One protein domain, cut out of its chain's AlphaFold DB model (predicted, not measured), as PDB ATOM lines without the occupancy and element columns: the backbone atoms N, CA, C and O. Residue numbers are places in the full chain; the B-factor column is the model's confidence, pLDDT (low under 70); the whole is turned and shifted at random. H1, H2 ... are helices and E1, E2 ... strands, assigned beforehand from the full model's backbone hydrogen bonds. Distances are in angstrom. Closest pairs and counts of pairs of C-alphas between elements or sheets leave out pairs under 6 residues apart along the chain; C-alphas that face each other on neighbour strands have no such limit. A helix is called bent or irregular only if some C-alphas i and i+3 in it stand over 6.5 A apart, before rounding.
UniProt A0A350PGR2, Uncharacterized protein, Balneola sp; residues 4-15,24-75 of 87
ATOM      1  N   LYS A   4     371.648 133.341 286.673       87.19
ATOM      2  CA  LYS A   4     372.043 131.933 286.619       87.19
ATOM      3  C   LYS A   4     371.639 131.275 285.296       87.19
ATOM      4  O   LYS A   4     372.490 130.669 284.656       87.19
ATOM      5  N   GLN A   5     370.399 131.483 284.839       89.00
ATOM      6  CA  GLN A   5     369.925 130.956 283.549       89.00
ATOM      7  C   GLN A   5     370.718 131.527 282.370       89.00
ATOM      8  O   GLN A   5     371.108 130.785 281.470       89.00
ATOM      9  N   LEU A   6     371.012 132.833 282.386       88.94
ATOM     10  CA  LEU A   6     371.834 133.458 281.345       88.94
ATOM     11  C   LEU A   6     373.236 132.844 281.288       88.94
ATOM     12  O   LEU A   6     373.737 132.557 280.202       88.94
ATOM     13  N   ASN A   7     373.854 132.593 282.444       92.00
ATOM     14  CA  ASN A   7     375.166 131.954 282.509       92.00
ATOM     15  C   ASN A   7     375.133 130.499 282.016       92.00
ATOM     16  O   ASN A   7     376.031 130.091 281.282       92.00
ATOM     17  N   GLU A   8     374.101 129.729 282.364       93.12
ATOM     18  CA  GLU A   8     373.927 128.343 281.902       93.12
ATOM     19  C   GLU A   8     373.755 128.263 280.378       93.12
ATOM     20  O   GLU A   8     374.394 127.441 279.718       93.12
ATOM     21  N   ILE A   9     372.935 129.139 279.793       90.94
ATOM     22  CA  ILE A   9     372.755 129.227 278.335       90.94
ATOM     23  C   ILE A   9     374.062 129.679 277.676       90.94
ATOM     24  O   ILE A   9     374.550 129.027 276.754       90.94
ATOM     25  N   LYS A  10     374.695 130.740 278.186       91.00
ATOM     26  CA  LYS A  10     375.977 131.234 277.669       91.00
ATOM     27  C   LYS A  10     377.030 130.130 277.607       91.00
ATOM     28  O   LYS A  10     377.688 129.992 276.580       91.00
ATOM     29  N   LEU A  11     377.201 129.351 278.677       92.31
ATOM     30  CA  LEU A  11     378.192 128.271 278.723       92.31
ATOM     31  C   LEU A  11     377.890 127.167 277.706       92.31
ATOM     32  O   LEU A  11     378.818 126.690 277.061       92.31
ATOM     33  N   ARG A  12     376.614 126.810 277.507       90.38
ATOM     34  CA  ARG A  12     376.202 125.807 276.510       90.38
ATOM     35  C   ARG A  12     376.493 126.225 275.072       90.38
ATOM     36  O   ARG A  12     376.750 125.362 274.239       90.38
ATOM     37  N   TRP A  13     376.434 127.519 274.775       89.00
ATOM     38  CA  TRP A  13     376.599 128.051 273.417       89.00
ATOM     39  C   TRP A  13     377.985 128.645 273.146       89.00
ATOM     40  O   TRP A  13     378.332 128.932 272.000       89.00
ATOM     41  N   LYS A  14     378.815 128.799 274.182       87.94
ATOM     42  CA  LYS A  14     380.191 129.276 274.047       87.94
ATOM     43  C   LYS A  14     381.011 128.282 273.223       87.94
ATOM     44  O   LYS A  14     381.117 127.113 273.569       87.94
ATOM     45  N   GLY A  15     381.618 128.767 272.142       81.31
ATOM     46  CA  GLY A  15     382.470 127.946 271.276       81.31
ATOM     47  C   GLY A  15     381.717 126.992 270.342       81.31
ATOM     48  O   GLY A  15     382.368 126.315 269.551       81.31
ATOM     49  N   THR A  24     371.465 133.635 262.364       88.44
ATOM     50  CA  THR A  24     371.015 134.608 263.353       88.44
ATOM     51  C   THR A  24     370.126 135.628 262.664       88.44
ATOM     52  O   THR A  24     370.532 136.261 261.691       88.44
ATOM     53  N   THR A  25     368.928 135.812 263.204       89.94
ATOM     54  CA  THR A  25     367.894 136.670 262.633       89.94
ATOM     55  C   THR A  25     367.530 137.748 263.643       89.94
ATOM     56  O   THR A  25     367.319 137.471 264.825       89.94
ATOM     57  N   VAL A  26     367.444 138.992 263.178       90.38
ATOM     58  CA  VAL A  26     367.043 140.146 263.989       90.38
ATOM     59  C   VAL A  26     365.749 140.711 263.428       90.38
ATOM     60  O   VAL A  26     365.679 141.039 262.245       90.38
ATOM     61  N   VAL A  27     364.744 140.874 264.283       90.19
ATOM     62  CA  VAL A  27     363.464 141.491 263.936       90.19
ATOM     63  C   VAL A  27     363.320 142.796 264.708       90.19
ATOM     64  O   VAL A  27     363.027 142.819 265.906       90.19
ATOM     65  N   ASP A  28     363.528 143.898 263.990       88.38
ATOM     66  CA  ASP A  28     363.286 145.258 264.466       88.38
ATOM     67  C   ASP A  28     361.985 145.795 263.850       88.38
ATOM     68  O   ASP A  28     361.971 146.393 262.771       88.38
ATOM     69  N   SER A  29     360.864 145.526 264.519       86.44
ATOM     70  CA  SER A  29     359.553 146.017 264.095       86.44
ATOM     71  C   SER A  29     359.328 147.451 264.567       86.44
ATOM     72  O   SER A  29     359.530 147.774 265.735       86.44
ATOM     73  N   LYS A  30     358.797 148.313 263.687       84.12
ATOM     74  CA  LYS A  30     358.375 149.678 264.060       84.12
ATOM     75  C   LYS A  30     357.203 149.699 265.052       84.12
ATOM     76  O   LYS A  30     356.967 150.734 265.676       84.12
ATOM     77  N   LEU A  31     356.459 148.595 265.158       88.38
ATOM     78  CA  LEU A  31     355.350 148.454 266.104       88.38
ATOM     79  C   LEU A  31     355.857 148.135 267.519       88.38
ATOM     80  O   LEU A  31     355.297 148.648 268.486       88.38
ATOM     81  N   ASP A  32     356.954 147.381 267.637       84.81
ATOM     82  CA  ASP A  32     357.584 147.060 268.920       84.81
ATOM     83  C   ASP A  32     358.578 148.147 269.320       84.81
ATOM     84  O   ASP A  32     359.767 148.103 269.011       84.81
ATOM     85  N   LYS A  33     358.100 149.172 270.024       86.31
ATOM     86  CA  LYS A  33     358.955 150.305 270.414       86.31
ATOM     87  C   LYS A  33     359.919 149.982 271.556       86.31
ATOM     88  O   LYS A  33     360.959 150.630 271.656       86.31
ATOM     89  N   GLU A  34     359.610 148.991 272.385       90.81
ATOM     90  CA  GLU A  34     360.352 148.720 273.621       90.81
ATOM     91  C   GLU A  34     361.498 147.722 273.437       90.81
ATOM     92  O   GLU A  34     362.533 147.837 274.100       90.81
ATOM     93  N   CYS A  35     361.356 146.774 272.512       92.50
ATOM     94  CA  CYS A  35     362.306 145.685 272.343       92.50
ATOM     95  C   CYS A  35     362.661 145.415 270.878       92.50
ATOM     96  O   CYS A  35     362.027 145.900 269.942       92.50
ATOM     97  N   VAL A  36     363.733 144.649 270.712       92.38
ATOM     98  CA  VAL A  36     364.139 144.013 269.463       92.38
ATOM     99  C   VAL A  36     364.175 142.517 269.719       92.38
ATOM    100  O   VAL A  36     364.675 142.077 270.763       92.38
ATOM    101  N   HIS A  37     363.649 141.746 268.774       93.12
ATOM    102  CA  HIS A  37     363.637 140.291 268.861       93.12
ATOM    103  C   HIS A  37     364.828 139.732 268.105       93.12
ATOM    104  O   HIS A  37     365.123 140.167 266.989       93.12
ATOM    105  N   VAL A  38     365.513 138.766 268.701       92.56
ATOM    106  CA  VAL A  38     366.600 138.045 268.040       92.56
ATOM    107  C   VAL A  38     366.417 136.565 268.221       92.56
ATOM    108  O   VAL A  38     366.151 136.114 269.325       92.56
ATOM    109  N   TRP A  39     366.622 135.817 267.150       92.88
ATOM    110  CA  TRP A  39     366.782 134.377 267.205       92.88
ATOM    111  C   TRP A  39     368.170 134.009 266.692       92.88
ATOM    112  O   TRP A  39     368.683 134.633 265.763       92.88
ATOM    113  N   SER A  40     368.808 133.029 267.317       91.50
ATOM    114  CA  SER A  40     370.108 132.517 266.888       91.50
ATOM    115  C   SER A  40     370.219 131.040 267.234       91.50
ATOM    116  O   SER A  40     369.684 130.608 268.252       91.50
ATOM    117  N   CYS A  41     370.941 130.279 266.420       91.81
ATOM    118  CA  CYS A  41     371.284 128.877 266.677       91.81
ATOM    119  C   CYS A  41     372.804 128.636 266.658       91.81
ATOM    120  O   CYS A  41     373.278 127.536 266.375       91.81
ATOM    121  N   ASN A  42     373.606 129.673 266.937       90.00
ATOM    122  CA  ASN A  42     375.067 129.614 266.849       90.00
ATOM    123  C   ASN A  42     375.765 130.297 268.052       90.00
ATOM    124  O   ASN A  42     375.126 130.712 269.024       90.00
ATOM    125  N   SER A  43     377.101 130.422 268.008       89.19
ATOM    126  CA  SER A  43     377.895 131.083 269.068       89.19
ATOM    127  C   SER A  43     377.469 132.516 269.414       89.19
ATOM    128  O   SER A  43     377.845 133.012 270.482       89.19
ATOM    129  N   ASP A  44     376.715 133.198 268.555       88.56
ATOM    130  CA  ASP A  44     376.254 134.566 268.766       88.56
ATOM    131  C   ASP A  44     375.338 134.667 269.980       88.56
ATOM    132  O   ASP A  44     375.394 135.681 270.667       88.56
ATOM    133  N   ILE A  45     374.638 133.594 270.363       91.25
ATOM    134  CA  ILE A  45     373.929 133.493 271.650       91.25
ATOM    135  C   ILE A  45     374.840 133.892 272.816       91.25
ATOM    136  O   ILE A  45     374.496 134.757 273.623       91.25
ATOM    137  N   SER A  46     376.034 133.295 272.890       90.81
ATOM    138  CA  SER A  46     376.983 133.587 273.968       90.81
ATOM    139  C   SER A  46     377.466 135.039 273.921       90.81
ATOM    140  O   SER A  46     377.559 135.694 274.960       90.81
ATOM    141  N   LYS A  47     377.686 135.578 272.714       88.88
ATOM    142  CA  LYS A  47     378.146 136.957 272.498       88.88
ATOM    143  C   LYS A  47     377.063 137.984 272.833       88.88
ATOM    144  O   LYS A  47     377.382 139.035 273.378       88.88
ATOM    145  N   ILE A  48     375.800 137.699 272.518       90.00
ATOM    146  CA  ILE A  48     374.642 138.543 272.838       90.00
ATOM    147  C   ILE A  48     374.503 138.651 274.355       90.00
ATOM    148  O   ILE A  48     374.444 139.759 274.887       90.00
ATOM    149  N   ILE A  49     374.544 137.517 275.061       90.88
ATOM    150  CA  ILE A  49     374.480 137.494 276.528       90.88
ATOM    151  C   ILE A  49     375.650 138.280 277.136       90.88
ATOM    152  O   ILE A  49     375.431 139.083 278.041       90.88
ATOM    153  N   ASP A  50     376.867 138.119 276.611       88.94
ATOM    154  CA  ASP A  50     378.043 138.858 277.089       88.94
ATOM    155  C   ASP A  50     377.960 140.368 276.860       88.94
ATOM    156  O   ASP A  50     378.442 141.149 277.677       88.94
ATOM    157  N   ARG A  51     377.362 140.800 275.747       87.94
ATOM    158  CA  ARG A  51     377.292 142.223 275.401       87.94
ATOM    159  C   ARG A  51     376.157 142.944 276.102       87.94
ATOM    160  O   ARG A  51     376.364 144.049 276.595       87.94
ATOM    161  N   CYS A  52     374.969 142.355 276.115       89.00
ATOM    162  CA  CYS A  52     373.758 143.044 276.542       89.00
ATOM    163  C   CYS A  52     372.876 142.210 277.472       89.00
ATOM    164  O   CYS A  52     371.679 142.471 277.549       89.00
ATOM    165  N   GLY A  53     373.451 141.254 278.211       89.00
ATOM    166  CA  GLY A  53     372.739 140.400 279.168       89.00
ATOM    167  C   GLY A  53     371.834 141.161 280.143       89.00
ATOM    168  O   GLY A  53     370.716 140.725 280.410       89.00
ATOM    169  N   SER A  54     372.267 142.339 280.605       90.62
ATOM    170  CA  SER A  54     371.495 143.209 281.506       90.62
ATOM    171  C   SER A  54     370.246 143.831 280.871       90.62
ATOM    172  O   SER A  54     369.336 144.238 281.587       90.62
ATOM    173  N   ALA A  55     370.182 143.889 279.540       92.31
ATOM    174  CA  ALA A  55     369.050 144.414 278.782       92.31
ATOM    175  C   ALA A  55     368.162 143.315 278.181       92.31
ATOM    176  O   ALA A  55     367.172 143.634 277.521       92.31
ATOM    177  N   ILE A  56     368.492 142.034 278.380       92.75
ATOM    178  CA  ILE A  56     367.634 140.934 277.935       92.75
ATOM    179  C   ILE A  56     366.413 140.884 278.858       92.75
ATOM    180  O   ILE A  56     366.526 140.673 280.069       92.75
ATOM    181  N   MET A  57     365.240 141.083 278.268       93.25
ATOM    182  CA  MET A  57     363.947 141.109 278.947       93.25
ATOM    183  C   MET A  57     363.358 139.704 279.048       93.25
ATOM    184  O   MET A  57     362.919 139.302 280.127       93.25
ATOM    185  N   LYS A  58     363.397 138.941 277.946       93.50
ATOM    186  CA  LYS A  58     362.952 137.542 277.889       93.50
ATOM    187  C   LYS A  58     363.907 136.681 277.077       93.50
ATOM    188  O   LYS A  58     364.582 137.164 276.171       93.50
ATOM    189  N   ILE A  59     363.954 135.403 277.434       92.88
ATOM    190  CA  ILE A  59     364.734 134.380 276.750       92.88
ATOM    191  C   ILE A  59     363.892 133.114 276.639       92.88
ATOM    192  O   ILE A  59     363.169 132.767 277.576       92.88
ATOM    193  N   ARG A  60     363.969 132.448 275.493       93.81
ATOM    194  CA  ARG A  60     363.274 131.191 275.217       93.81
ATOM    195  C   ARG A  60     364.221 130.282 274.451       93.81
ATOM    196  O   ARG A  60     364.857 130.727 273.504       93.81
ATOM    197  N   GLU A  61     364.347 129.041 274.896       90.62
ATOM    198  CA  GLU A  61     365.079 128.013 274.159       90.62
ATOM    199  C   GLU A  61     364.080 127.295 273.252       90.62
ATOM    200  O   GLU A  61     363.096 126.742 273.742       90.62
ATOM    201  N   ASP A  62     364.316 127.342 271.943       85.19
ATOM    202  CA  ASP A  62     363.420 126.818 270.914       85.19
ATOM    203  C   ASP A  62     364.170 125.756 270.108       85.19
ATOM    204  O   ASP A  62     364.834 126.078 269.125       85.19
ATOM    205  N   GLY A  63     364.095 124.496 270.555       81.25
ATOM    206  CA  GLY A  63     364.750 123.353 269.909       81.25
ATOM    207  C   GLY A  63     366.252 123.571 269.710       81.25
ATOM    208  O   GLY A  63     367.037 123.415 270.645       81.25
ATOM    209  N   ASP A  64     366.620 123.969 268.493       85.56
ATOM    210  CA  ASP A  64     367.999 124.169 268.042       85.56
ATOM    211  C   ASP A  64     368.516 125.604 268.219       85.56
ATOM    212  O   ASP A  64     369.644 125.899 267.833       85.56
ATOM    213  N   GLY A  65     367.730 126.518 268.792       90.75
ATOM    214  CA  GLY A  65     368.121 127.918 268.939       90.75
ATOM    215  C   GLY A  65     367.619 128.588 270.210       90.75
ATOM    216  O   GLY A  65     366.999 127.982 271.086       90.75
ATOM    217  N   VAL A  66     367.921 129.876 270.318       93.12
ATOM    218  CA  VAL A  66     367.513 130.728 271.433       93.12
ATOM    219  C   VAL A  66     366.923 132.021 270.891       93.12
ATOM    220  O   VAL A  66     367.571 132.746 270.132       93.12
ATOM    221  N   SER A  67     365.704 132.311 271.333       94.00
ATOM    222  CA  SER A  67     365.017 133.577 271.119       94.00
ATOM    223  C   SER A  67     365.286 134.535 272.282       94.00
ATOM    224  O   SER A  67     365.191 134.160 273.454       94.00
ATOM    225  N   PHE A  68     365.548 135.796 271.963       93.12
ATOM    226  CA  PHE A  68     365.755 136.896 272.893       93.12
ATOM    227  C   PHE A  68     364.762 138.017 272.607       93.12
ATOM    228  O   PHE A  68     364.623 138.449 271.465       93.12
ATOM    229  N   GLU A  69     364.167 138.558 273.663       94.12
ATOM    230  CA  GLU A  69     363.589 139.901 273.649       94.12
ATOM    231  C   GLU A  69     364.572 140.824 274.369       94.12
ATOM    232  O   GLU A  69     364.844 140.636 275.559       94.12
ATOM    233  N   ILE A  70     365.137 141.799 273.660       93.00
ATOM    234  CA  ILE A  70     366.185 142.680 274.188       93.00
ATOM    235  C   ILE A  70     365.676 144.110 274.176       93.00
ATOM    236  O   ILE A  70     365.183 144.588 273.156       93.00
ATOM    237  N   HIS A  71     365.821 144.815 275.296       93.25
ATOM    238  CA  HIS A  71     365.399 146.202 275.399       93.25
ATOM    239  C   HIS A  71     366.121 147.066 274.355       93.25
ATOM    240  O   HIS A  71     367.350 147.023 274.219       93.25
ATOM    241  N   ARG A  72     365.364 147.898 273.634       90.50
ATOM    242  CA  ARG A  72     365.846 148.668 272.475       90.50
ATOM    243  C   ARG A  72     367.028 149.580 272.802       90.50
ATOM    244  O   ARG A  72     367.863 149.834 271.938       90.50
ATOM    245  N   SER A  73     367.163 150.028 274.053       89.00
ATOM    246  CA  SER A  73     368.316 150.833 274.490       89.00
ATOM    247  C   SER A  73     369.670 150.143 274.261       89.00
ATOM    248  O   SER A  73     370.676 150.842 274.085       89.00
ATOM    249  N   ALA A  74     369.700 148.807 274.229       87.38
ATOM    250  CA  ALA A  74     370.890 147.995 274.000       87.38
ATOM    251  C   ALA A  74     371.143 147.664 272.524       87.38
ATOM    252  O   ALA A  74     372.243 147.222 272.190       87.38
ATOM    253  N   PHE A  75     370.178 147.902 271.634       83.19
ATOM    254  CA  PHE A  75     370.321 147.663 270.201       83.19
ATOM    255  C   PHE A  75     371.065 148.825 269.512       83.19
ATOM    256  O   PHE A  75     370.896 149.994 269.873       83.19
TER     257      PHE A  75
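AT A GLANCE: This is residues 4 to 15 and 24 to 75 of the 87 residues of an uncharacterized protein of Balneola sp (UniProt A0A350PGR2). A twisted sheet of four antiparallel strands has H2 packed along one face, with H1 side by side with H2 and running the opposite way; the sheet's other face is bare. The printed part has 64 residues, with two named helices and four named strands in the order H1, E1, E2, H2, E3, E4, and the class is mixed. Across the sheet the order is E1, E2, E4, E3. The whole is compact, with a radius of gyration of the C-alphas of 11.1 A and spans of 33 by 22 by 15 A.

HOW THE PARTS SIT: H1, residues 4 to 13, and H2, residues 44 to 55, touch at a shallow tilt of 20 degrees; their closest C-alphas, of Lys 10 and Ser 46, are 4.5 A apart. E1, residues 24 to 27, and E2, residues 35 to 40, form a hairpin, with N 25 and O 39 at 2.8 A. E3, residues 56 to 62, and E4, residues 65 to 71, form another, with N 67 and O 60 at 2.8 A. E2 and E4 are antiparallel neighbours, with N 68 and O 38 at 2.7 A. H2 is on the sheet at a height of 9.1 A and runs along the strands, at 26 degrees to E4 on the local plane. E2, H2 and E3 make a split strand-helix-strand unit, two strands running the same way with E4 between them, and its crossover is right-handed. E1 and E3 are apart. Every O i to N i+4 pair is within hydrogen-bond range in H1, and 6 of 8 in H2.

IN THESE COORDINATES: H1 begins at C-alpha 4 (372.043, 131.933, 286.619) and is 14.5 A long. E2 measures 16.2 A, and H2 15.8 A; H2 is irregular, with C-alphas 51 and 54 at 8.5 A. E3 measures 16.3 A. E4 measures 19.6 A and ends at C-alpha 71 (365.399, 146.202, 275.399).

THE WHOLE: The C-alphas farthest apart, of Gly 15 and Leu 31, are 34.4 A apart. Residues 16 to 23 are not printed, and C-alphas 15 and 24 are 15.4 A apart across the cut. Of the links that are printed whole, none is long. No printed residue is under 70 in pLDDT.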